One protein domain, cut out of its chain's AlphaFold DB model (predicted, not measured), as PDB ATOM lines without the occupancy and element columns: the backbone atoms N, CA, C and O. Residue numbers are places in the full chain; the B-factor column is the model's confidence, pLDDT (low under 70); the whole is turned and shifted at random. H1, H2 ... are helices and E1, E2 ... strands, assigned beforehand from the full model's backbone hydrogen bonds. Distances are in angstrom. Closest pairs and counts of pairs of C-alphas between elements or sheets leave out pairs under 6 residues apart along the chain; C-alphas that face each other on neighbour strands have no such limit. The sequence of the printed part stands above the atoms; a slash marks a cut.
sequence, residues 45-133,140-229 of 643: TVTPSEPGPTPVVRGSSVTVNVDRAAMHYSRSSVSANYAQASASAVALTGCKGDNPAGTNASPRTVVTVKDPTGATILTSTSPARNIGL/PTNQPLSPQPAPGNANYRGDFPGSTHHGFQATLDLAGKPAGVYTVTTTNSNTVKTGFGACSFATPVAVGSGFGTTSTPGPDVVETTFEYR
ATOM      1  N   THR A  45     209.505 172.306 197.868       90.69
ATOM      2  CA  THR A  45     209.162 173.694 198.201       90.69
ATOM      3  C   THR A  45     207.656 173.869 198.338       90.69
ATOM      4  O   THR A  45     206.870 173.097 197.793       90.69
ATOM      5  N   VAL A  46     207.247 174.883 199.093       91.75
ATOM      6  CA  VAL A  46     205.846 175.183 199.399       91.75
ATOM      7  C   VAL A  46     205.556 176.599 198.910       91.75
ATOM      8  O   VAL A  46     206.318 177.505 199.227       91.75
ATOM      9  N   THR A  47     204.505 176.802 198.108       90.94
ATOM     10  CA  THR A  47     204.159 178.119 197.540       90.94
ATOM     11  C   THR A  47     202.646 178.386 197.538       90.94
ATOM     12  O   THR A  47     201.874 177.456 197.322       90.94
ATOM     13  N   PRO A  48     202.181 179.639 197.711       89.56
ATOM     14  CA  PRO A  48     202.953 180.821 198.098       89.56
ATOM     15  C   PRO A  48     203.398 180.748 199.568       89.56
ATOM     16  O   PRO A  48     202.666 180.238 200.412       89.56
ATOM     17  N   SER A  49     204.586 181.271 199.875       88.75
ATOM     18  CA  SER A  49     205.107 181.347 201.244       88.75
ATOM     19  C   SER A  49     205.982 182.582 201.447       88.75
ATOM     20  O   SER A  49     206.745 182.956 200.554       88.75
ATOM     21  N   GLU A  50     205.934 183.165 202.639       87.94
ATOM     22  CA  GLU A  50     206.861 184.195 203.102       87.94
ATOM     23  C   GLU A  50     208.211 183.569 203.491       87.94
ATOM     24  O   GLU A  50     208.234 182.504 204.119       87.94
ATOM     25  N   PRO A  51     209.345 184.194 203.128       82.69
ATOM     26  CA  PRO A  51     210.667 183.671 203.449       82.69
ATOM     27  C   PRO A  51     210.969 183.787 204.950       82.69
ATOM     28  O   PRO A  51     210.678 184.796 205.588       82.69
ATOM     29  N   GLY A  52     211.629 182.772 205.501       79.88
ATOM     30  CA  GLY A  52     212.041 182.715 206.902       79.88
ATOM     31  C   GLY A  52     212.715 181.378 207.230       79.88
ATOM     32  O   GLY A  52     212.790 180.514 206.355       79.88
ATOM     33  N   PRO A  53     213.205 181.185 208.471       80.69
ATOM     34  CA  PRO A  53     213.756 179.900 208.922       80.69
ATOM     35  C   PRO A  53     212.750 178.752 208.765       80.69
ATOM     36  O   PRO A  53     213.112 177.652 208.359       80.69
ATOM     37  N   THR A  54     211.479 179.057 209.030       87.56
ATOM     38  CA  THR A  54     210.320 178.252 208.655       87.56
ATOM     39  C   THR A  54     209.447 179.126 207.752       87.56
ATOM     40  O   THR A  54     209.027 180.195 208.201       87.56
ATOM     41  N   PRO A  55     209.206 178.743 206.485       91.56
ATOM     42  CA  PRO A  55     208.347 179.512 205.589       91.56
ATOM     43  C   PRO A  55     206.935 179.658 206.157       91.56
ATOM     44  O   PRO A  55     206.373 178.681 206.654       91.56
ATOM     45  N   VAL A  56     206.350 180.854 206.060       92.81
ATOM     46  CA  VAL A  56     204.993 181.126 206.564       92.81
ATOM     47  C   VAL A  56     204.006 181.156 205.404       92.81
ATOM     48  O   VAL A  56     204.248 181.776 204.372       92.81
ATOM     49  N   VAL A  57     202.873 180.488 205.572       92.94
ATOM     50  CA  VAL A  57     201.769 180.437 204.619       92.94
ATOM     51  C   VAL A  57     200.544 181.074 205.260       92.94
ATOM     52  O   VAL A  57     200.130 180.673 206.345       92.94
ATOM     53  N   ARG A  58     199.916 182.027 204.567       89.56
ATOM     54  CA  ARG A  58     198.679 182.685 205.036       89.56
ATOM     55  C   ARG A  58     197.440 182.326 204.222       89.56
ATOM     56  O   ARG A  58     196.325 182.425 204.724       89.56
ATOM     57  N   GLY A  59     197.634 181.929 202.965       88.06
ATOM     58  CA  GLY A  59     196.555 181.544 202.057       88.06
ATOM     59  C   GLY A  59     195.989 180.161 202.374       88.06
ATOM     60  O   GLY A  59     196.695 179.297 202.887       88.06
ATOM     61  N   SER A  60     194.718 179.943 202.038       89.31
ATOM     62  CA  SER A  60     194.073 178.631 202.167       89.31
ATOM     63  C   SER A  60     194.518 177.634 201.096       89.31
ATOM     64  O   SER A  60     194.421 176.442 201.321       89.31
ATOM     65  N   SER A  61     195.025 178.083 199.948       93.38
ATOM     66  CA  SER A  61     195.500 177.193 198.884       93.38
ATOM     67  C   SER A  61     197.013 177.258 198.764       93.38
ATOM     68  O   SER A  61     197.585 178.335 198.580       93.38
ATOM     69  N   VAL A  62     197.646 176.091 198.803       94.06
ATOM     70  CA  VAL A  62     199.099 175.938 198.756       94.06
ATOM     71  C   VAL A  62     199.471 174.879 197.737       94.06
ATOM     72  O   VAL A  62     198.764 173.896 197.551       94.06
ATOM     73  N   THR A  63     200.605 175.057 197.081       95.00
ATOM     74  CA  THR A  63     201.205 174.075 196.189       95.00
ATOM     75  C   THR A  63     202.493 173.565 196.812       95.00
ATOM     76  O   THR A  63     203.414 174.333 197.086       95.00
ATOM     77  N   VAL A  64     202.563 172.255 197.022       94.25
ATOM     78  CA  VAL A  64     203.806 171.558 197.339       94.25
ATOM     79  C   VAL A  64     204.442 171.143 196.021       94.25
ATOM     80  O   VAL A  64     203.878 170.342 195.274       94.25
ATOM     81  N   ASN A  65     205.606 171.706 195.723       93.00
ATOM     82  CA  ASN A  65     206.377 171.406 194.528       93.00
ATOM     83  C   ASN A  65     207.520 170.472 194.898       93.00
ATOM     84  O   ASN A  65     208.303 170.767 195.798       93.00
ATOM     85  N   VAL A  66     207.644 169.376 194.166       91.50
ATOM     86  CA  VAL A  66     208.833 168.529 194.173       91.50
ATOM     87  C   VAL A  66     209.519 168.760 192.840       91.50
ATOM     88  O   VAL A  66     208.925 168.467 191.807       91.50
ATOM     89  N   ASP A  67     210.733 169.305 192.847       87.25
ATOM     90  CA  ASP A  67     211.478 169.652 191.627       87.25
ATOM     91  C   ASP A  67     211.935 168.419 190.826       87.25
ATOM     92  O   ASP A  67     212.013 168.457 189.598       87.25
ATOM     93  N   ARG A  68     212.201 167.309 191.519       84.25
ATOM     94  CA  ARG A  68     212.683 166.045 190.978       84.25
ATOM     95  C   ARG A  68     212.054 164.882 191.734       84.25
ATOM     96  O   ARG A  68     212.263 164.721 192.933       84.25
ATOM     97  N   ALA A  69     211.313 164.040 191.024       84.56
ATOM     98  CA  ALA A  69     210.760 162.822 191.612       84.56
ATOM     99  C   ALA A  69     211.801 161.683 191.632       84.56
ATOM    100  O   ALA A  69     212.884 161.782 191.050       84.56
ATOM    101  N   ALA A  70     211.463 160.578 192.294       91.94
ATOM    102  CA  ALA A  70     212.299 159.393 192.400       91.94
ATOM    103  C   ALA A  70     212.685 158.863 191.014       91.94
ATOM    104  O   ALA A  70     211.883 158.868 190.080       91.94
ATOM    105  N   MET A  71     213.906 158.365 190.885       90.69
ATOM    106  CA  MET A  71     214.488 157.968 189.609       90.69
ATOM    107  C   MET A  71     214.721 156.465 189.519       90.69
ATOM    108  O   MET A  71     214.842 155.747 190.518       90.69
ATOM    109  N   HIS A  72     214.808 155.994 188.277       92.69
ATOM    110  CA  HIS A  72     215.359 154.688 187.970       92.69
ATOM    111  C   HIS A  72     216.856 154.802 187.667       92.69
ATOM    112  O   HIS A  72     217.273 155.584 186.810       92.69
ATOM    113  N   TYR A  73     217.655 153.975 188.332       93.06
ATOM    114  CA  TYR A  73     219.082 153.837 188.104       93.06
ATOM    115  C   TYR A  73     219.397 152.439 187.589       93.06
ATOM    116  O   TYR A  73     218.844 151.439 188.045       93.06
ATOM    117  N   SER A  74     220.332 152.349 186.655       91.88
ATOM    118  CA  SER A  74     220.761 151.065 186.115       91.88
ATOM    119  C   SER A  74     222.265 151.011 185.911       91.88
ATOM    120  O   SER A  74     222.935 152.038 185.817       91.88
ATOM    121  N   ARG A  75     222.794 149.791 185.862       91.00
ATOM    122  CA  ARG A  75     224.168 149.489 185.458       91.00
ATOM    123  C   ARG A  75     224.209 148.172 184.698       91.00
ATOM    124  O   ARG A  75     223.357 147.312 184.914       91.00
ATOM    125  N   SER A  76     225.205 147.987 183.842       86.62
ATOM    126  CA  SER A  76     225.335 146.789 183.002       86.62
ATOM    127  C   SER A  76     225.858 145.561 183.758       86.62
ATOM    128  O   SER A  76     225.387 144.453 183.515       86.62
ATOM    129  N   SER A  77     226.795 145.742 184.693       85.00
ATOM    130  CA  SER A  77     227.416 144.672 185.490       85.00
ATOM    131  C   SER A  77     227.683 145.118 186.935       85.00
ATOM    132  O   SER A  77     227.558 146.295 187.263       85.00
ATOM    133  N   VAL A  78     228.071 144.183 187.813       79.62
ATOM    134  CA  VAL A  78     228.319 144.445 189.249       79.62
ATOM    135  C   VAL A  78     229.513 145.383 189.496       79.62
ATOM    136  O   VAL A  78     229.580 146.037 190.532       79.62
ATOM    137  N   SER A  79     230.451 145.480 188.552       80.56
ATOM    138  CA  SER A  79     231.609 146.377 188.643       80.56
ATOM    139  C   SER A  79     231.365 147.757 188.030       80.56
ATOM    140  O   SER A  79     232.161 148.664 188.251       80.56
ATOM    141  N   ALA A  80     230.279 147.933 187.272       87.25
ATOM    142  CA  ALA A  80     229.936 149.213 186.673       87.25
ATOM    143  C   ALA A  80     229.274 150.153 187.694       87.25
ATOM    144  O   ALA A  80     228.549 149.723 188.601       87.25
ATOM    145  N   ASN A  81     229.509 151.449 187.513       92.00
ATOM    146  CA  ASN A  81     228.824 152.502 188.250       92.00
ATOM    147  C   ASN A  81     227.352 152.581 187.834       92.00
ATOM    148  O   ASN A  81     227.008 152.323 186.677       92.00
ATOM    149  N   TYR A  82     226.484 152.951 188.772       93.19
ATOM    150  CA  TYR A  82     225.096 153.265 188.453       93.19
ATOM    151  C   TYR A  82     224.992 154.553 187.632       93.19
ATOM    152  O   TYR A  82     225.733 155.512 187.835       93.19
ATOM    153  N   ALA A  83     224.017 154.589 186.730       90.81
ATOM    154  CA  ALA A  83     223.632 155.781 185.990       90.81
ATOM    155  C   ALA A  83     222.110 155.950 186.014       90.81
ATOM    156  O   ALA A  83     221.366 154.968 186.075       90.81
ATOM    157  N   GLN A  84     221.647 157.198 185.956       90.12
ATOM    158  CA  GLN A  84     220.229 157.509 185.769       90.12
ATOM    159  C   GLN A  84     219.773 156.976 184.407       90.12
ATOM    160  O   GLN A  84     220.421 157.219 183.389       90.12
ATOM    161  N   ALA A  85     218.670 156.233 184.382       87.56
ATOM    162  CA  ALA A  85     218.152 155.662 183.150       87.56
ATOM    163  C   ALA A  85     217.430 156.724 182.310       87.56
ATOM    164  O   ALA A  85     216.645 157.523 182.822       87.56
ATOM    165  N   SER A  86     217.660 156.703 180.997       83.88
ATOM    166  CA  SER A  86     216.884 157.504 180.052       83.88
ATOM    167  C   SER A  86     215.469 156.944 179.882       83.88
ATOM    168  O   SER A  86     215.189 155.776 180.167       83.88
ATOM    169  N   ALA A  87     214.575 157.759 179.329       80.81
ATOM    170  CA  ALA A  87     213.214 157.343 179.009       80.81
ATOM    171  C   ALA A  87     213.130 156.149 178.060       80.81
ATOM    172  O   ALA A  87     212.331 155.239 178.278       80.81
ATOM    173  N   SER A  88     213.990 156.108 177.042       79.38
ATOM    174  CA  SER A  88     214.068 154.983 176.109       79.38
ATOM    175  C   SER A  88     214.535 153.696 176.794       79.38
ATOM    176  O   SER A  88     213.957 152.632 176.564       79.38
ATOM    177  N   ALA A  89     215.522 153.781 177.693       81.81
ATOM    178  CA  ALA A  89     215.981 152.634 178.472       81.81
ATOM    179  C   ALA A  89     214.871 152.096 179.389       81.81
ATOM    180  O   ALA A  89     214.665 150.880 179.477       81.81
ATOM    181  N   VAL A  90     214.106 153.000 180.016       86.44
ATOM    182  CA  VAL A  90     212.968 152.630 180.863       86.44
ATOM    183  C   VAL A  90     211.843 151.989 180.058       86.44
ATOM    184  O   VAL A  90     211.293 150.973 180.485       86.44
ATOM    185  N   ALA A  91     211.527 152.527 178.879       82.44
ATOM    186  CA  ALA A  91     210.498 151.984 178.000       82.44
ATOM    187  C   ALA A  91     210.761 150.513 177.631       82.44
ATOM    188  O   ALA A  91     209.817 149.724 177.608       82.44
ATOM    189  N   LEU A  92     212.025 150.127 177.428       82.06
ATOM    190  CA  LEU A  92     212.401 148.762 177.049       82.06
ATOM    191  C   LEU A  92     212.585 147.826 178.247       82.06
ATOM    192  O   LEU A  92     212.039 146.726 178.260       82.06
ATOM    193  N   THR A  93     213.369 148.235 179.250       81.50
ATOM    194  CA  THR A  93     213.833 147.323 180.316       81.50
ATOM    195  C   THR A  93     213.758 147.904 181.728       81.50
ATOM    196  O   THR A  93     214.249 147.275 182.671       81.50
ATOM    197  N   GLY A  94     213.160 149.085 181.889       82.88
ATOM    198  CA  GLY A  94     213.097 149.784 183.169       82.88
ATOM    199  C   GLY A  94     212.198 149.128 184.202       82.88
ATOM    200  O   GLY A  94     211.370 148.267 183.905       82.88
ATOM    201  N   CYS A  95     212.349 149.601 185.434       91.06
ATOM    202  CA  CYS A  95     211.517 149.203 186.555       91.06
ATOM    203  C   CYS A  95     210.142 149.872 186.469       91.06
ATOM    204  O   CYS A  95     210.035 151.092 186.572       91.06
ATOM    205  N   LYS A  96     209.099 149.069 186.237       92.00
ATOM    206  CA  LYS A  96     207.708 149.504 186.044       92.00
ATOM    207  C   LYS A  96     206.774 148.784 187.014       92.00
ATOM    208  O   LYS A  96     207.152 147.800 187.646       92.00
ATOM    209  N   GLY A  97     205.545 149.265 187.085       92.81
ATOM    210  CA  GLY A  97     204.459 148.709 187.868       92.81
ATOM    211  C   GLY A  97     204.296 149.408 189.210       92.81
ATOM    212  O   GLY A  97     205.230 149.480 190.006       92.81
ATOM    213  N   ASP A  98     203.102 149.917 189.475       93.44
ATOM    214  CA  ASP A  98     202.709 150.516 190.753       93.44
ATOM    215  C   ASP A  98     201.540 149.763 191.405       93.44
ATOM    216  O   ASP A  98     200.903 150.300 192.307       93.44
ATOM    217  N   ASN A  99     201.262 148.536 190.956       93.69
ATOM    218  CA  ASN A  99     200.185 147.693 191.460       93.69
ATOM    219  C   ASN A  99     200.676 146.844 192.647       93.69
ATOM    220  O   ASN A  99     201.436 145.896 192.429       93.69
ATOM    221  N   PRO A 100     200.219 147.106 193.886       88.81
ATOM    222  CA  PRO A 100     200.657 146.347 195.058       88.81
ATOM    223  C   PRO A 100     200.273 144.862 195.015       88.81
ATOM    224  O   PRO A 100     200.974 144.043 195.599       88.81
ATOM    225  N   ALA A 101     199.190 144.509 194.313       89.44
ATOM    226  CA  ALA A 101     198.739 143.126 194.138       89.44
ATOM    227  C   ALA A 101     199.430 142.402 192.963       89.44
ATOM    228  O   ALA A 101     199.108 141.255 192.663       89.44
ATOM    229  N   GLY A 102     200.350 143.075 192.267       90.44
ATOM    230  CA  GLY A 102     201.064 142.553 191.106       90.44
ATOM    231  C   GLY A 102     202.487 143.096 191.043       90.44
ATOM    232  O   GLY A 102     203.257 142.977 191.996       90.44
ATOM    233  N   THR A 103     202.862 143.690 189.910       90.19
ATOM    234  CA  THR A 103     204.189 144.297 189.766       90.19
ATOM    235  C   THR A 103     204.206 145.663 190.442       90.19
ATOM    236  O   THR A 103     203.511 146.584 190.008       90.19
ATOM    237  N   ASN A 104     205.052 145.808 191.464       92.19
ATOM    238  CA  ASN A 104     205.189 147.026 192.260       92.19
ATOM    239  C   ASN A 104     206.630 147.568 192.252       92.19
ATOM    240  O   ASN A 104     207.181 147.899 193.298       92.19
ATOM    241  N   ALA A 105     207.265 147.611 191.080       92.88
ATOM    242  CA  ALA A 105     208.680 147.949 190.939       92.88
ATOM    243  C   ALA A 105     208.938 149.354 190.379       92.88
ATOM    244  O   ALA A 105     210.089 149.704 190.160       92.88
ATOM    245  N   SER A 106     207.915 150.173 190.128       94.81
ATOM    246  CA  SER A 106     208.112 151.540 189.643       94.81
ATOM    247  C   SER A 106     208.750 152.416 190.725       94.81
ATOM    248  O   SER A 106     208.240 152.433 191.857       94.81
ATOM    249  N   PRO A 107     209.772 153.227 190.378       94.56
ATOM    250  CA  PRO A 107     210.162 154.342 191.226       94.56
ATOM    251  C   PRO A 107     208.977 155.292 191.380       94.56
ATOM    252  O   PRO A 107     208.172 155.444 190.454       94.56
ATOM    253  N   ARG A 108     208.838 155.886 192.564       94.25
ATOM    254  CA  ARG A 108     207.771 156.847 192.857       94.25
ATOM    255  C   ARG A 108     208.178 157.779 193.988       94.25
ATOM    256  O   ARG A 108     208.896 157.362 194.900       94.25
ATOM    257  N   THR A 109     207.671 159.001 193.946       94.62
ATOM    258  CA  THR A 109     207.734 159.922 195.082       94.62
ATOM    259  C   THR A 109     206.361 160.020 195.712       94.62
ATOM    260  O   THR A 109     205.371 160.158 194.997       94.62
ATOM    261  N   VAL A 110     206.306 159.954 197.036       95.00
ATOM    262  CA  VAL A 110     205.089 160.200 197.809       95.00
ATOM    263  C   VAL A 110     205.319 161.425 198.679       95.00
ATOM    264  O   VAL A 110     206.263 161.454 199.463       95.00
ATOM    265  N   VAL A 111     204.457 162.425 198.536       96.25
ATOM    266  CA  VAL A 111     204.382 163.586 199.423       96.25
ATOM    267  C   VAL A 111     203.247 163.350 200.401       96.25
ATOM    268  O   VAL A 111     202.108 163.120 199.990       96.25
ATOM    269  N   THR A 112     203.557 163.419 201.689       97.50
ATOM    270  CA  THR A 112     202.571 163.381 202.768       97.50
ATOM    271  C   THR A 112     202.644 164.681 203.547       97.50
ATOM    272  O   THR A 112     203.733 165.085 203.941       97.50
ATOM    273  N   VAL A 113     201.503 165.326 203.789       97.44
ATOM    274  CA  VAL A 113     201.431 166.512 204.651       97.44
ATOM    275  C   VAL A 113     200.665 166.159 205.912       97.44
ATOM    276  O   VAL A 113     199.540 165.653 205.837       97.44
ATOM    277  N   LYS A 114     201.285 166.423 207.061       97.69
ATOM    278  CA  LYS A 114     200.664 166.313 208.377       97.69
ATOM    279  C   LYS A 114     200.372 167.696 208.937       97.69
ATOM    280  O   LYS A 114     201.190 168.604 208.796       97.69
ATOM    281  N   ASP A 115     199.207 167.827 209.553       96.56
ATOM    282  CA  ASP A 115     198.823 169.028 210.283       96.56
ATOM    283  C   ASP A 115     199.485 169.083 211.681       96.56
ATOM    284  O   ASP A 115     200.115 168.106 212.102       96.56
ATOM    285  N   PRO A 116     199.351 170.201 212.422       96.50
ATOM    286  CA  PRO A 116     199.917 170.356 213.763       96.50
ATOM    287  C   PRO A 116     199.426 169.328 214.795       96.50
ATOM    288  O   PRO A 116     200.062 169.155 215.832       96.50
ATOM    289  N   THR A 117     198.308 168.640 214.537       95.75
ATOM    290  CA  THR A 117     197.799 167.561 215.403       95.75
ATOM    291  C   THR A 117     198.454 166.210 215.094       95.75
ATOM    292  O   THR A 117     198.277 165.244 215.835       95.75
ATOM    293  N   GLY A 118     199.224 166.136 214.004       93.75
ATOM    294  CA  GLY A 118     199.848 164.927 213.479       93.75
ATOM    295  C   GLY A 118     198.984 164.170 212.468       93.75
ATOM    296  O   GLY A 118     199.426 163.135 211.958       93.75
ATOM    297  N   ALA A 119     197.783 164.662 212.146       96.25
ATOM    298  CA  ALA A 119     196.885 164.013 211.201       96.25
ATOM    299  C   ALA A 119     197.345 164.244 209.755       96.25
ATOM    300  O   ALA A 119     197.708 165.352 209.362       96.25
ATOM    301  N   THR A 120     197.315 163.193 208.935       96.81
ATOM    302  CA  THR A 120     197.620 163.302 207.505       96.81
ATOM    303  C   THR A 120     196.457 163.955 206.767       96.81
ATOM    304  O   THR A 120     195.366 163.393 206.705       96.81
ATOM    305  N   ILE A 121     196.707 165.119 206.170       95.81
ATOM    306  CA  ILE A 121     195.704 165.890 205.421       95.81
ATOM    307  C   ILE A 121     195.917 165.850 203.906       95.81
ATOM    308  O   ILE A 121     195.016 166.203 203.151       95.81
ATOM    309  N   LEU A 122     197.091 165.402 203.460       96.69
ATOM    310  CA  LEU A 122     197.389 165.167 202.054       96.69
ATOM    311  C   LEU A 122     198.305 163.958 201.920       96.69
ATOM    312  O   LEU A 122     199.311 163.845 202.619       96.69
ATOM    313  N   THR A 123     197.991 163.096 200.960       96.75
ATOM    314  CA  THR A 123     198.927 162.115 200.417       96.75
ATOM    315  C   THR A 123     198.820 162.169 198.906       96.75
ATOM    316  O   THR A 123     197.755 161.928 198.345       96.75
ATOM    317  N   SER A 124     199.922 162.498 198.242       95.19
ATOM    318  CA  SER A 124     199.993 162.568 196.787       95.19
ATOM    319  C   SER A 124     201.185 161.767 196.289       95.19
ATOM    320  O   SER A 124     202.259 161.796 196.887       95.19
ATOM    321  N   THR A 125     200.992 161.017 195.208       93.94
ATOM    322  CA  THR A 125     202.043 160.210 194.579       93.94
ATOM    323  C   THR A 125     202.367 160.789 193.212       93.94
ATOM    324  O   THR A 125     201.459 161.206 192.491       93.94
ATOM    325  N   SER A 126     203.644 160.770 192.833       93.56
ATOM    326  CA  SER A 126     204.096 161.225 191.521       93.56
ATOM    327  C   SER A 126     203.276 160.590 190.382       93.56
ATOM    328  O   SER A 126     202.889 159.413 190.457       93.56
ATOM    329  N   PRO A 127     202.968 161.356 189.321       92.88
ATOM    330  CA  PRO A 127     202.076 160.905 188.263       92.88
ATOM    331  C   PRO A 127     202.685 159.758 187.458       92.88
ATOM    332  O   PRO A 127     203.903 159.669 187.294       92.88
ATOM    333  N   ALA A 128     201.830 158.908 186.890       92.56
ATOM    334  CA  ALA A 128     202.261 157.971 185.865       92.56
ATOM    335  C   ALA A 128     202.660 158.745 184.596       92.56
ATOM    336  O   ALA A 128     201.973 159.682 184.176       92.56
ATOM    337  N   ARG A 129     203.786 158.358 184.001       89.69
ATOM    338  CA  ARG A 129     204.439 159.000 182.859       89.69
ATOM    339  C   ARG A 129     204.170 158.233 181.576       89.69
ATOM    340  O   ARG A 129     204.163 157.000 181.567       89.69
ATOM    341  N   ASN A 130     204.045 158.963 180.473       85.50
ATOM    342  CA  ASN A 130     204.032 158.364 179.150       85.50
ATOM    343  C   ASN A 130     205.445 157.916 178.753       85.50
ATOM    344  O   ASN A 130     206.304 158.729 178.413       85.50
ATOM    345  N   ILE A 131     205.656 156.603 178.790       82.31
ATOM    346  CA  ILE A 131     206.883 155.929 178.351       82.31
ATOM    347  C   ILE A 131     206.666 155.111 177.067       82.31
ATOM    348  O   ILE A 131     207.453 154.217 176.756       82.31
ATOM    349  N   GLY A 132     205.572 155.366 176.342       76.12
ATOM    350  CA  GLY A 132     205.291 154.722 175.064       76.12
ATOM    351  C   GLY A 132     206.252 155.199 173.974       76.12
ATOM    352  O   GLY A 132     206.509 156.392 173.839       76.12
ATOM    353  N   LEU A 133     206.760 154.270 173.162       68.19
ATOM    354  CA  LEU A 133     207.669 154.545 172.037       68.19
ATOM    355  C   LEU A 133     206.914 154.937 170.751       68.19
ATOM    356  O   LEU A 133     207.260 154.465 169.669       68.19
ATOM    357  N   PRO A 140     210.632 159.335 174.226       61.25
ATOM    358  CA  PRO A 140     209.355 159.449 174.923       61.25
ATOM    359  C   PRO A 140     209.201 160.845 175.527       61.25
ATOM    360  O   PRO A 140     210.159 161.398 176.069       61.25
ATOM    361  N   THR A 141     208.001 161.417 175.437       64.44
ATOM    362  CA  THR A 141     207.761 162.800 175.872       64.44
ATOM    363  C   THR A 141     207.891 162.971 177.387       64.44
ATOM    364  O   THR A 141     208.019 164.099 177.857       64.44
ATOM    365  N   ASN A 142     207.870 161.876 178.166       72.62
ATOM    366  CA  ASN A 142     207.922 161.855 179.637       72.62
ATOM    367  C   ASN A 142     206.843 162.716 180.306       72.62
ATOM    368  O   ASN A 142     206.935 163.068 181.487       72.62
ATOM    369  N   GLN A 143     205.800 163.054 179.554       83.25
ATOM    370  CA  GLN A 143     204.678 163.825 180.050       83.25
ATOM    371  C   GLN A 143     203.878 162.990 181.053       83.25
ATOM    372  O   GLN A 143     203.733 161.775 180.861       83.25
ATOM    373  N   PRO A 144     203.353 163.608 182.124       88.25
ATOM    374  CA  PRO A 144     202.310 162.989 182.927       88.25
ATOM    375  C   PRO A 144     201.155 162.539 182.026       88.25
ATOM    376  O   PRO A 144     200.722 163.282 181.146       88.25
ATOM    377  N   LEU A 145     200.658 161.323 182.235       87.62
ATOM    378  CA  LEU A 145     199.460 160.851 181.549       87.62
ATOM    379  C   LEU A 145     198.251 161.705 181.958       87.62
ATOM    380  O   LEU A 145     198.103 162.082 183.120       87.62
ATOM    381  N   SER A 146     197.373 162.010 181.012       86.44
ATOM    382  CA  SER A 146     196.106 162.678 181.297       86.44
ATOM    383  C   SER A 146     194.998 161.974 180.512       86.44
ATOM    384  O   SER A 146     195.081 161.949 179.282       86.44
ATOM    385  N   PRO A 147     194.002 161.362 181.184       89.62
ATOM    386  CA  PRO A 147     193.846 161.253 182.641       89.62
ATOM    387  C   PRO A 147     194.908 160.348 183.301       89.62
ATOM    388  O   PRO A 147     195.564 159.544 182.638       89.62
ATOM    389  N   GLN A 148     195.078 160.469 184.623       92.12
ATOM    390  CA  GLN A 148     195.953 159.572 185.385       92.12
ATOM    391  C   GLN A 148     195.344 158.158 185.449       92.12
ATOM    392  O   GLN A 148     194.187 158.021 185.852       92.12
ATOM    393  N   PRO A 149     196.091 157.102 185.073       91.94
ATOM    394  CA  PRO A 149     195.587 155.736 185.136       91.94
ATOM    395  C   PRO A 149     195.505 155.229 186.581       91.94
ATOM    396  O   PRO A 149     196.255 155.665 187.462       91.94
ATOM    397  N   ALA A 150     194.631 154.245 186.805       92.62
ATOM    398  CA  ALA A 150     194.637 153.441 188.024       92.62
ATOM    399  C   ALA A 150     195.968 152.667 188.173       92.62
ATOM    400  O   ALA A 150     196.671 152.465 187.172       92.62
ATOM    401  N   PRO A 151     196.322 152.208 189.390       93.38
ATOM    402  CA  PRO A 151     197.493 151.363 189.597       93.38
ATOM    403  C   PRO A 151     197.501 150.141 188.667       93.38
ATOM    404  O   PRO A 151     196.483 149.476 188.482       93.38
ATOM    405  N   GLY A 152     198.654 149.836 188.078       93.56
ATOM    406  CA  GLY A 152     198.803 148.822 187.047       93.56
ATOM    407  C   GLY A 152     200.247 148.356 186.878       93.56
ATOM    408  O   GLY A 152     201.206 149.082 187.127       93.56
ATOM    409  N   ASN A 153     200.415 147.121 186.398       92.94
ATOM    410  CA  ASN A 153     201.727 146.469 186.275       92.94
ATOM    411  C   ASN A 153     202.671 147.144 185.256       92.94
ATOM    412  O   ASN A 153     203.867 146.862 185.255       92.94
ATOM    413  N   ALA A 154     202.149 148.017 184.388       90.69
ATOM    414  CA  ALA A 154     202.909 148.695 183.335       90.69
ATOM    415  C   ALA A 154     203.218 150.174 183.631       90.69
ATOM    416  O   ALA A 154     203.996 150.785 182.897       90.69
ATOM    417  N   ASN A 155     202.638 150.754 184.686       93.31
ATOM    418  CA  ASN A 155     202.796 152.175 184.989       93.31
ATOM    419  C   ASN A 155     204.239 152.504 185.391       93.31
ATOM    420  O   ASN A 155     204.881 151.747 186.116       93.31
ATOM    421  N   TYR A 156     204.735 153.665 184.972       93.25
ATOM    422  CA  TYR A 156     206.003 154.218 185.448       93.25
ATOM    423  C   TYR A 156     205.754 155.588 186.070       93.25
ATOM    424  O   TYR A 156     205.174 156.446 185.418       93.25
ATOM    425  N   ARG A 157     206.178 155.793 187.317       93.25
ATOM    426  CA  ARG A 157     205.951 157.015 188.113       93.25
ATOM    427  C   ARG A 157     207.225 157.788 188.449       93.25
ATOM    428  O   ARG A 157     207.165 158.769 189.193       93.25
ATOM    429  N   GLY A 158     208.371 157.341 187.939       90.62
ATOM    430  CA  GLY A 158     209.646 158.000 188.189       90.62
ATOM    431  C   GLY A 158     209.888 159.212 187.305       90.62
ATOM    432  O   GLY A 158     209.156 159.481 186.352       90.62
ATOM    433  N   ASP A 159     210.966 159.914 187.618       88.94
ATOM    434  CA  ASP A 159     211.529 160.983 186.805       88.94
ATOM    435  C   ASP A 159     212.622 160.454 185.855       88.94
ATOM    436  O   ASP A 159     213.009 159.279 185.905       88.94
ATOM    437  N   PHE A 160     213.127 161.337 184.998       85.06
ATOM    438  CA  PHE A 160     214.237 161.103 184.070       85.06
ATOM    439  C   PHE A 160     215.314 162.170 184.262       85.06
ATOM    440  O   PHE A 160     215.023 163.192 184.862       85.06
ATOM    441  N   PRO A 161     216.552 161.990 183.779       77.69
ATOM    442  CA  PRO A 161     217.521 163.082 183.691       77.69
ATOM    443  C   PRO A 161     217.214 164.009 182.497       77.69
ATOM    444  O   PRO A 161     216.889 163.527 181.414       77.69
ATOM    445  N   GLY A 162     217.335 165.333 182.677       68.50
ATOM    446  CA  GLY A 162     217.260 166.325 181.585       68.50
ATOM    447  C   GLY A 162     215.914 166.420 180.842       68.50
ATOM    448  O   GLY A 162     215.888 166.703 179.648       68.50
ATOM    449  N   SER A 163     214.801 166.149 181.521       68.56
ATOM    450  CA  SER A 163     213.433 166.241 181.003       68.56
ATOM    451  C   SER A 163     212.854 167.647 181.194       68.56
ATOM    452  O   SER A 163     213.129 168.334 182.165       68.56
ATOM    453  N   THR A 164     211.967 168.076 180.302       72.12
ATOM    454  CA  THR A 164     211.175 169.303 180.502       72.12
ATOM    455  C   THR A 164     210.037 169.127 181.510       72.12
ATOM    456  O   THR A 164     209.437 170.109 181.933       72.12
ATOM    457  N   HIS A 165     209.722 167.887 181.896       77.38
ATOM    458  CA  HIS A 165     208.605 167.547 182.775       77.38
ATOM    459  C   HIS A 165     209.097 166.885 184.067       77.38
ATOM    460  O   HIS A 165     208.584 165.840 184.451       77.38
ATOM    461  N   HIS A 166     210.095 167.459 184.732       81.56
ATOM    462  CA  HIS A 166     210.565 166.949 186.021       81.56
ATOM    463  C   HIS A 166     209.564 167.171 187.152       81.56
ATOM    464  O   HIS A 166     208.704 168.052 187.082       81.56
ATOM    465  N   GLY A 167     209.701 166.362 188.198       86.56
ATOM    466  CA  GLY A 167     209.014 166.597 189.454       86.56
ATOM    467  C   GLY A 167     207.503 166.411 189.375       86.56
ATOM    468  O   GLY A 167     206.974 165.792 188.447       86.56
ATOM    469  N   PHE A 168     206.797 166.917 190.381       89.44
ATOM    470  CA  PHE A 168     205.346 167.066 190.345       89.44
ATOM    471  C   PHE A 168     204.882 168.105 191.365       89.44
ATOM    472  O   PHE A 168     205.634 168.515 192.250       89.44
ATOM    473  N   GLN A 169     203.627 168.519 191.226       91.69
ATOM    474  CA  GLN A 169     202.983 169.472 192.116       91.69
ATOM    475  C   GLN A 169     201.773 168.815 192.768       91.69
ATOM    476  O   GLN A 169     201.054 168.047 192.124       91.69
ATOM    477  N   ALA A 170     201.548 169.118 194.041       92.00
ATOM    478  CA  ALA A 170     200.353 168.723 194.765       92.00
ATOM    479  C   ALA A 170     199.716 169.956 195.404       92.00
ATOM    480  O   ALA A 170     200.380 170.694 196.133       92.00
ATOM    481  N   THR A 171     198.434 170.175 195.132       94.06
ATOM    482  CA  THR A 171     197.663 171.249 195.761       94.06
ATOM    483  C   THR A 171     197.133 170.779 197.109       94.06
ATOM    484  O   THR A 171     196.620 169.668 197.235       94.06
ATOM    485  N   LEU A 172     197.268 171.638 198.110       94.75
ATOM    486  CA  LEU A 172     196.808 171.450 199.472       94.75
ATOM    487  C   LEU A 172     195.811 172.555 199.819       94.75
ATOM    488  O   LEU A 172     196.126 173.736 199.676       94.75
ATOM    489  N   ASP A 173     194.637 172.151 200.300       94.81
ATOM    490  CA  ASP A 173     193.636 173.053 200.864       94.81
ATOM    491  C   ASP A 173     193.755 173.082 202.396       94.81
ATOM    492  O   ASP A 173     193.649 172.058 203.080       94.81
ATOM    493  N   LEU A 174     194.013 174.275 202.915       94.25
ATOM    494  CA  LEU A 174     194.160 174.622 204.322       94.25
ATOM    495  C   LEU A 174     192.924 175.346 204.873       94.25
ATOM    496  O   LEU A 174     192.921 175.733 206.042       94.25
ATOM    497  N   ALA A 175     191.862 175.528 204.081       90.81
ATOM    498  CA  ALA A 175     190.622 176.123 204.563       90.81
ATOM    499  C   ALA A 175     190.072 175.348 205.775       90.81
ATOM    500  O   ALA A 175     189.872 174.133 205.739       90.81
ATOM    501  N   GLY A 176     189.854 176.064 206.883       88.12
ATOM    502  CA  GLY A 176     189.368 175.484 208.139       88.12
ATOM    503  C   GLY A 176     190.364 174.566 208.859       88.12
ATOM    504  O   GLY A 176     189.984 173.916 209.833       88.12
ATOM    505  N   LYS A 177     191.622 174.485 208.408       92.69
ATOM    506  CA  LYS A 177     192.674 173.723 209.088       92.69
ATOM    507  C   LYS A 177     193.294 174.544 210.230       92.69
ATOM    508  O   LYS A 177     193.300 175.773 210.164       92.69
ATOM    509  N   PRO A 178     193.801 173.898 211.297       92.69
ATOM    510  CA  PRO A 178     194.369 174.612 212.438       92.69
ATOM    511  C   PRO A 178     195.643 175.376 212.055       92.69
ATOM    512  O   PRO A 178     196.465 174.880 211.284       92.69
ATOM    513  N   ALA A 179     195.833 176.568 212.617       91.75
ATOM    514  CA  ALA A 179     197.104 177.281 212.516       91.75
ATOM    515  C   ALA A 179     198.226 176.497 213.226       91.75
ATOM    516  O   ALA A 179     197.971 175.775 214.192       91.75
ATOM    517  N   GLY A 180     199.466 176.637 212.756       92.88
ATOM    518  CA  GLY A 180     200.644 175.998 213.347       92.88
ATOM    519  C   GLY A 180     201.612 175.430 212.312       92.88
ATOM    520  O   GLY A 180     201.512 175.715 211.121       92.88
ATOM    521  N   VAL A 181     202.569 174.621 212.773       96.00
ATOM    522  CA  VAL A 181     203.606 174.028 211.918       96.00
ATOM    523  C   VAL A 181     203.105 172.736 211.275       96.00
ATOM    524  O   VAL A 181     202.716 171.796 211.963       96.00
ATOM    525  N   TYR A 182     203.155 172.696 209.949       97.38
ATOM    526  CA  TYR A 182     202.842 171.540 209.121       97.38
ATOM    527  C   TYR A 182     204.137 170.857 208.698       97.38
ATOM    528  O   TYR A 182     205.124 171.521 208.364       97.38
ATOM    529  N   THR A 183     204.119 169.527 208.664       97.38
ATOM    530  CA  THR A 183     205.255 168.719 208.212       97.38
ATOM    531  C   THR A 183     204.952 168.133 206.845       97.38
ATOM    532  O   THR A 183     203.954 167.434 206.664       97.38
ATOM    533  N   VAL A 184     205.832 168.403 205.888       96.50
ATOM    534  CA  VAL A 184     205.819 167.820 204.552       96.50
ATOM    535  C   VAL A 184     206.896 166.744 204.506       96.50
ATOM    536  O   VAL A 184     208.089 167.038 204.535       96.50
ATOM    537  N   THR A 185     206.477 165.487 204.429       96.31
ATOM    538  CA  THR A 185     207.373 164.342 204.267       96.31
ATOM    539  C   THR A 185     207.388 163.933 202.799       96.31
ATOM    540  O   THR A 185     206.386 163.445 202.266       96.31
ATOM    541  N   THR A 186     208.538 164.087 202.149       95.06
ATOM    542  CA  THR A 186     208.786 163.631 200.780       95.06
ATOM    543  C   THR A 186     209.556 162.319 200.828       95.06
ATOM    544  O   THR A 186     210.713 162.270 201.231       95.06
ATOM    545  N   THR A 187     208.903 161.237 200.411       94.75
ATOM    546  CA  THR A 187     209.478 159.888 200.360       94.75
ATOM    547  C   THR A 187     209.813 159.526 198.919       94.75
ATOM    548  O   THR A 187     208.923 159.247 198.113       94.75
ATOM    549  N   ASN A 188     211.101 159.497 198.592       93.19
ATOM    550  CA  ASN A 188     211.627 159.106 197.292       93.19
ATOM    551  C   ASN A 188     211.977 157.617 197.288       93.19
ATOM    552  O   ASN A 188     213.003 157.184 197.806       93.19
ATOM    553  N   SER A 189     211.128 156.809 196.654       94.62
ATOM    554  CA  SER A 189     211.394 155.386 196.443       94.62
ATOM    555  C   SER A 189     212.120 155.196 195.111       94.62
ATOM    556  O   SER A 189     211.494 154.882 194.097       94.62
ATOM    557  N   ASN A 190     213.433 155.441 195.099       94.19
ATOM    558  CA  ASN A 190     214.290 155.180 193.938       94.19
ATOM    559  C   ASN A 190     214.364 153.682 193.640       94.19
ATOM    560  O   ASN A 190     214.176 152.846 194.526       94.19
ATOM    561  N   THR A 191     214.659 153.336 192.389       95.00
ATOM    562  CA  THR A 191     214.825 151.932 191.991       95.00
ATOM    563  C   THR A 191     216.148 151.712 191.293       95.00
ATOM    564  O   THR A 191     216.565 152.535 190.479       95.00
ATOM    565  N   VAL A 192     216.783 150.576 191.566       93.75
ATOM    566  CA  VAL A 192     218.026 150.161 190.913       93.75
ATOM    567  C   VAL A 192     217.832 148.869 190.129       93.75
ATOM    568  O   VAL A 192     217.013 148.020 190.487       93.75
ATOM    569  N   LYS A 193     218.622 148.701 189.066       93.25
ATOM    570  CA  LYS A 193     218.739 147.448 188.314       93.25
ATOM    571  C   LYS A 193     220.190 147.178 187.917       93.25
ATOM    572  O   LYS A 193     220.893 148.075 187.461       93.25
ATOM    573  N   THR A 194     220.635 145.932 188.071       89.94
ATOM    574  CA  THR A 194     221.960 145.470 187.617       89.94
ATOM    575  C   THR A 194     221.786 144.448 186.494       89.94
ATOM    576  O   THR A 194     221.189 143.396 186.712       89.94
ATOM    577  N   GLY A 195     222.299 144.748 185.301       85.19
ATOM    578  CA  GLY A 195     222.161 143.907 184.111       85.19
ATOM    579  C   GLY A 195     220.696 143.571 183.802       85.19
ATOM    580  O   GLY A 195     219.820 144.437 183.826       85.19
ATOM    581  N   PHE A 196     220.418 142.288 183.563       81.88
ATOM    582  CA  PHE A 196     219.059 141.753 183.389       81.88
ATOM    583  C   PHE A 196     218.385 141.331 184.706       81.88
ATOM    584  O   PHE A 196     217.358 140.658 184.679       81.88
ATOM    585  N   GLY A 197     218.954 141.706 185.855       85.19
ATOM    586  CA  GLY A 197     218.428 141.355 187.172       85.19
ATOM    587  C   GLY A 197     217.083 142.011 187.501       85.19
ATOM    588  O   GLY A 197     216.578 142.865 186.769       85.19
ATOM    589  N   ALA A 198     216.511 141.611 188.638       89.06
ATOM    590  CA  ALA A 198     215.282 142.192 189.160       89.06
ATOM    591  C   ALA A 198     215.483 143.647 189.621       89.06
ATOM    592  O   ALA A 198     216.585 144.068 189.975       89.06
ATOM    593  N   CYS A 199     214.387 144.396 189.630       92.81
ATOM    594  CA  CYS A 199     214.329 145.739 190.186       92.81
ATOM    595  C   CYS A 199     214.218 145.695 191.708       92.81
ATOM    596  O   CYS A 199     213.456 144.893 192.247       92.81
ATOM    597  N   SER A 200     214.924 146.589 192.393       92.62
ATOM    598  CA  SER A 200     214.824 146.751 193.844       92.62
ATOM    599  C   SER A 200     214.750 148.223 194.240       92.62
ATOM    600  O   SER A 200     215.261 149.091 193.531       92.62
ATOM    601  N   PHE A 201     214.100 148.508 195.373       94.25
ATOM    602  CA  PHE A 201     214.057 149.850 195.952       94.25
ATOM    603  C   PHE A 201     215.360 150.148 196.689       94.25
ATOM    604  O   PHE A 201     215.630 149.586 197.754       94.25
ATOM    605  N   ALA A 202     216.176 151.005 196.090       93.31
ATOM    606  CA  ALA A 202     217.449 151.444 196.635       93.31
ATOM    607  C   ALA A 202     217.893 152.744 195.954       93.31
ATOM    608  O   ALA A 202     217.474 153.050 194.836       93.31
ATOM    609  N   THR A 203     218.802 153.466 196.604       91.62
ATOM    610  CA  THR A 203     219.425 154.682 196.068       91.62
ATOM    611  C   THR A 203     220.930 154.450 195.900       91.62
ATOM    612  O   THR A 203     221.581 154.044 196.866       91.62
ATOM    613  N   PRO A 204     221.519 154.653 194.705       91.25
ATOM    614  CA  PRO A 204     222.964 154.533 194.522       91.25
ATOM    615  C   PRO A 204     223.755 155.499 195.410       91.25
ATOM    616  O   PRO A 204     223.362 156.650 195.587       91.25
ATOM    617  N   VAL A 205     224.896 155.049 195.932       90.56
ATOM    618  CA  VAL A 205     225.787 155.895 196.738       90.56
ATOM    619  C   VAL A 205     226.493 156.894 195.821       90.56
ATOM    620  O   VAL A 205     227.103 156.499 194.825       90.56
ATOM    621  N   ALA A 206     226.411 158.188 196.137       86.81
ATOM    622  CA  ALA A 206     227.112 159.230 195.390       86.81
ATOM    623  C   ALA A 206     228.634 159.128 195.603       86.81
ATOM    624  O   ALA A 206     229.100 158.979 196.732       86.81
ATOM    625  N   VAL A 207     229.411 159.214 194.521       84.81
ATOM    626  CA  VAL A 207     230.882 159.197 194.541       84.81
ATOM    627  C   VAL A 207     231.388 160.270 193.580       84.81
ATOM    628  O   VAL A 207     231.186 160.180 192.368       84.81
ATOM    629  N   GLY A 208     232.042 161.303 194.119       81.75
ATOM    630  CA  GLY A 208     232.421 162.483 193.339       81.75
ATOM    631  C   GLY A 208     231.191 163.165 192.733       81.75
ATOM    632  O   GLY A 208     230.224 163.430 193.441       81.75
ATOM    633  N   SER A 209     231.221 163.418 191.422       76.94
ATOM    634  CA  SER A 209     230.112 164.013 190.660       76.94
ATOM    635  C   SER A 209     229.102 162.999 190.102       76.94
ATOM    636  O   SER A 209     228.187 163.382 189.372       76.94
ATOM    637  N   GLY A 210     229.260 161.708 190.408       83.62
ATOM    638  CA  GLY A 210     228.422 160.631 189.881       83.62
ATOM    639  C   GLY A 210     227.956 159.656 190.958       83.62
ATOM    640  O   GLY A 210     227.946 159.963 192.150       83.62
ATOM    641  N   PHE A 211     227.571 158.455 190.529       89.88
ATOM    642  CA  PHE A 211     227.174 157.365 191.419       89.88
ATOM    643  C   PHE A 211     228.203 156.237 191.366       89.88
ATOM    644  O   PHE A 211     228.791 155.971 190.319       89.88
ATOM    645  N   GLY A 212     228.428 155.579 192.499       89.94
ATOM    646  CA  GLY A 212     229.329 154.439 192.611       89.94
ATOM    647  C   GLY A 212     228.698 153.118 192.165       89.94
ATOM    648  O   GLY A 212     227.653 153.067 191.513       89.94
ATOM    649  N   THR A 213     229.340 152.020 192.560       91.44
ATOM    650  CA  THR A 213     228.905 150.637 192.293       91.44
ATOM    651  C   THR A 213     227.990 150.068 193.386       91.44
ATOM    652  O   THR A 213     227.500 148.943 193.273       91.44
ATOM    653  N   THR A 214     227.756 150.809 194.464       91.12
ATOM    654  CA  THR A 214     226.941 150.382 195.605       91.12
ATOM    655  C   THR A 214     225.662 151.210 195.705       91.12
ATOM    656  O   THR A 214     225.551 152.302 195.146       91.12
ATOM    657  N   SER A 215     224.664 150.666 196.396       91.75
ATOM    658  CA  SER A 215     223.377 151.317 196.637       91.75
ATOM    659  C   SER A 215     222.885 151.008 198.043       91.75
ATOM    660  O   SER A 215     223.076 149.891 198.524       91.75
ATOM    661  N   THR A 216     222.203 151.963 198.658       92.69
ATOM    662  CA  THR A 216     221.575 151.817 199.972       92.69
ATOM    663  C   THR A 216     220.123 151.365 199.794       92.69
ATOM    664  O   THR A 216     219.388 152.036 199.066       92.69
ATOM    665  N   PRO A 217     219.693 150.242 200.400       93.44
ATOM    666  CA  PRO A 217     218.299 149.797 200.348       93.44
ATOM    667  C   PRO A 217     217.331 150.786 201.009       93.44
ATOM    668  O   PRO A 217     217.677 151.414 202.007       93.44
ATOM    669  N   GLY A 218     216.096 150.837 200.505       87.75
ATOM    670  CA  GLY A 218     215.008 151.624 201.093       87.75
ATOM    671  C   GLY A 218     214.801 153.003 200.451       87.75
ATOM    672  O   GLY A 218     215.555 153.397 199.556       87.75
ATOM    673  N   PRO A 219     213.728 153.709 200.850       89.88
ATOM    674  CA  PRO A 219     213.436 155.042 200.349       89.88
ATOM    675  C   PRO A 219     214.351 156.093 200.983       89.88
ATOM    676  O   PRO A 219     214.794 155.952 202.121       89.88
ATOM    677  N   ASP A 220     214.572 157.174 200.248       88.50
ATOM    678  CA  ASP A 220     215.155 158.405 200.769       88.50
ATOM    679  C   ASP A 220     214.023 159.316 201.269       88.50
ATOM    680  O   ASP A 220     213.052 159.543 200.543       88.50
ATOM    681  N   VAL A 221     214.098 159.777 202.517       90.75
ATOM    682  CA  VAL A 221     213.021 160.527 203.178       90.75
ATOM    683  C   VAL A 221     213.544 161.891 203.593       90.75
ATOM    684  O   VAL A 221     214.482 161.988 204.378       90.75
ATOM    685  N   VAL A 222     212.897 162.937 203.087       90.94
ATOM    686  CA  VAL A 222     213.195 164.328 203.428       90.94
ATOM    687  C   VAL A 222     211.971 164.937 204.087       90.94
ATOM    688  O   VAL A 222     210.860 164.821 203.570       90.94
ATOM    689  N   GLU A 223     212.177 165.605 205.216       93.00
ATOM    690  CA  GLU A 223     211.134 166.369 205.891       93.00
ATOM    691  C   GLU A 223     211.415 167.862 205.762       93.00
ATOM    692  O   GLU A 223     212.514 168.338 206.047       93.00
ATOM    693  N   THR A 224     210.402 168.602 205.332       92.88
ATOM    694  CA  THR A 224     210.380 170.061 205.378       92.88
ATOM    695  C   THR A 224     209.173 170.518 206.182       92.88
ATOM    696  O   THR A 224     208.225 169.763 206.409       92.88
ATOM    697  N   THR A 225     209.212 171.754 206.668       95.31
ATOM    698  CA  THR A 225     208.109 172.331 207.438       95.31
ATOM    699  C   THR A 225     207.722 173.688 206.882       95.31
ATOM    700  O   THR A 225     208.542 174.390 206.288       95.31
ATOM    701  N   PHE A 226     206.461 174.048 207.076       95.56
ATOM    702  CA  PHE A 226     205.965 175.406 206.889       95.56
ATOM    703  C   PHE A 226     204.984 175.724 208.015       95.56
ATOM    704  O   PHE A 226     204.364 174.825 208.581       95.56
ATOM    705  N   GLU A 227     204.838 176.995 208.353       95.19
ATOM    706  CA  GLU A 227     203.868 177.440 209.344       95.19
ATOM    707  C   GLU A 227     202.633 177.988 208.633       95.19
ATOM    708  O   GLU A 227     202.722 178.970 207.900       95.19
ATOM    709  N   TYR A 228     201.474 177.366 208.836       94.69
ATOM    710  CA  TYR A 228     200.209 177.958 208.424       94.69
ATOM    711  C   TYR A 228     199.759 178.952 209.488       94.69
ATOM    712  O   TYR A 228     199.446 178.574 210.619       94.69
ATOM    713  N   ARG A 229     199.718 180.227 209.114       91.88
ATOM    714  CA  ARG A 229     199.350 181.331 209.994       91.88
ATOM    715  C   ARG A 229     198.335 182.238 209.287       91.88
ATOM    716  O   ARG A 229     198.697 183.316 208.806       91.88
TER     717      ARG A 229
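What this domain is: This is residues 45 to 133 and 140 to 229 of the 643 residues of an uncharacterized protein of Nocardioides sp. Root190 (UniProt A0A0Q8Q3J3). Two small sheets lie face to face as a narrow sandwich, E1, E2 and E6 over E5, E4, E7 and E11, and a third, strongly twisted sheet of E3, E8, E9 and E10 makes the other end of the longest axis. E7 runs on into E8 from the sandwich to this third sheet, which H1 only grazes, and the unnamed residues 94 to 107 and 140 to 167 loop out beside the junction. The printed part has 179 residues with one named helix and eleven named strands, along the chain E1 E2 E3 H1 E4 E5 E6 E7 E8 E9 E10 E11. The sheets E1 E2 E6 and E5 E4 E7 E11 are antiparallel and E3 E8 E9 E10 is mixed; the class is mostly strand, with under half of the residues in named elements. The whole is compact, with a radius of gyration of the C-alphas of 17.5 A and spans of 52 by 38 by 31 A.

How they stand to each other: E1, residues 45 to 47, and E2, residues 61 to 66, form a hairpin, with N 45 and O 65 2.8 A apart. E6, residues 168 to 173, is antiparallel to E2, with N 64 and O 170 at 2.8 A. E4, residues 108 to 114, and E5, residues 120 to 125, form a hairpin, with N 111 and O 124 at 2.8 A. E7, residues 180 to 189, is antiparallel to E4, with N 110 and O 187 at 2.9 A, and to E11, residues 220 to 228, with N 184 and O 224 at 2.8 A. In the sandwich the two sheets' strands stand at 26 degrees; the closest C-alphas of E5 and E6, Ser 124 and Ala 170, are 6.5 A apart. E3, residues 72 to 75, is parallel to E8, residues 191 to 194, with N 73 and O 191 at 2.8 A. E8, E9, residues 200 to 207, and E10, residues 210 to 217, form a meander, each strand the antiparallel neighbour of the one before, with N 192 and O 200 at 2.9 A and N 205 and O 214 at 2.9 A. E10 bends by 86 degrees at residue 213. H1, residues 87 to 93, has every O i to N i+4 pair within hydrogen-bond range; its closest C-alpha to E3 is that of Val 90, 7.8 A from His 72.

Where its parts are: E1 begins at C-alpha 45, (209.162, 173.694, 198.201). E7 is 28.7 A long and ends at C-alpha 189, (211.394, 155.386, 196.443); E9 is 20.3 A and E4 19.5 A. E11, 25.8 A long, ends at C-alpha 228, (200.209, 177.958, 208.424).

The domain as a whole: The C-alphas farthest apart, of Ser 79 and Gly 176, are 54.9 A apart. Residues 134 to 139 are not printed, and C-alphas 133 and 140 are 5.9 A apart across this cut. The links E1 to E2, E3 to H1 and H1 to E4 are long. Residues 133, 140 to 141 and 162 to 163 have pLDDT under 70.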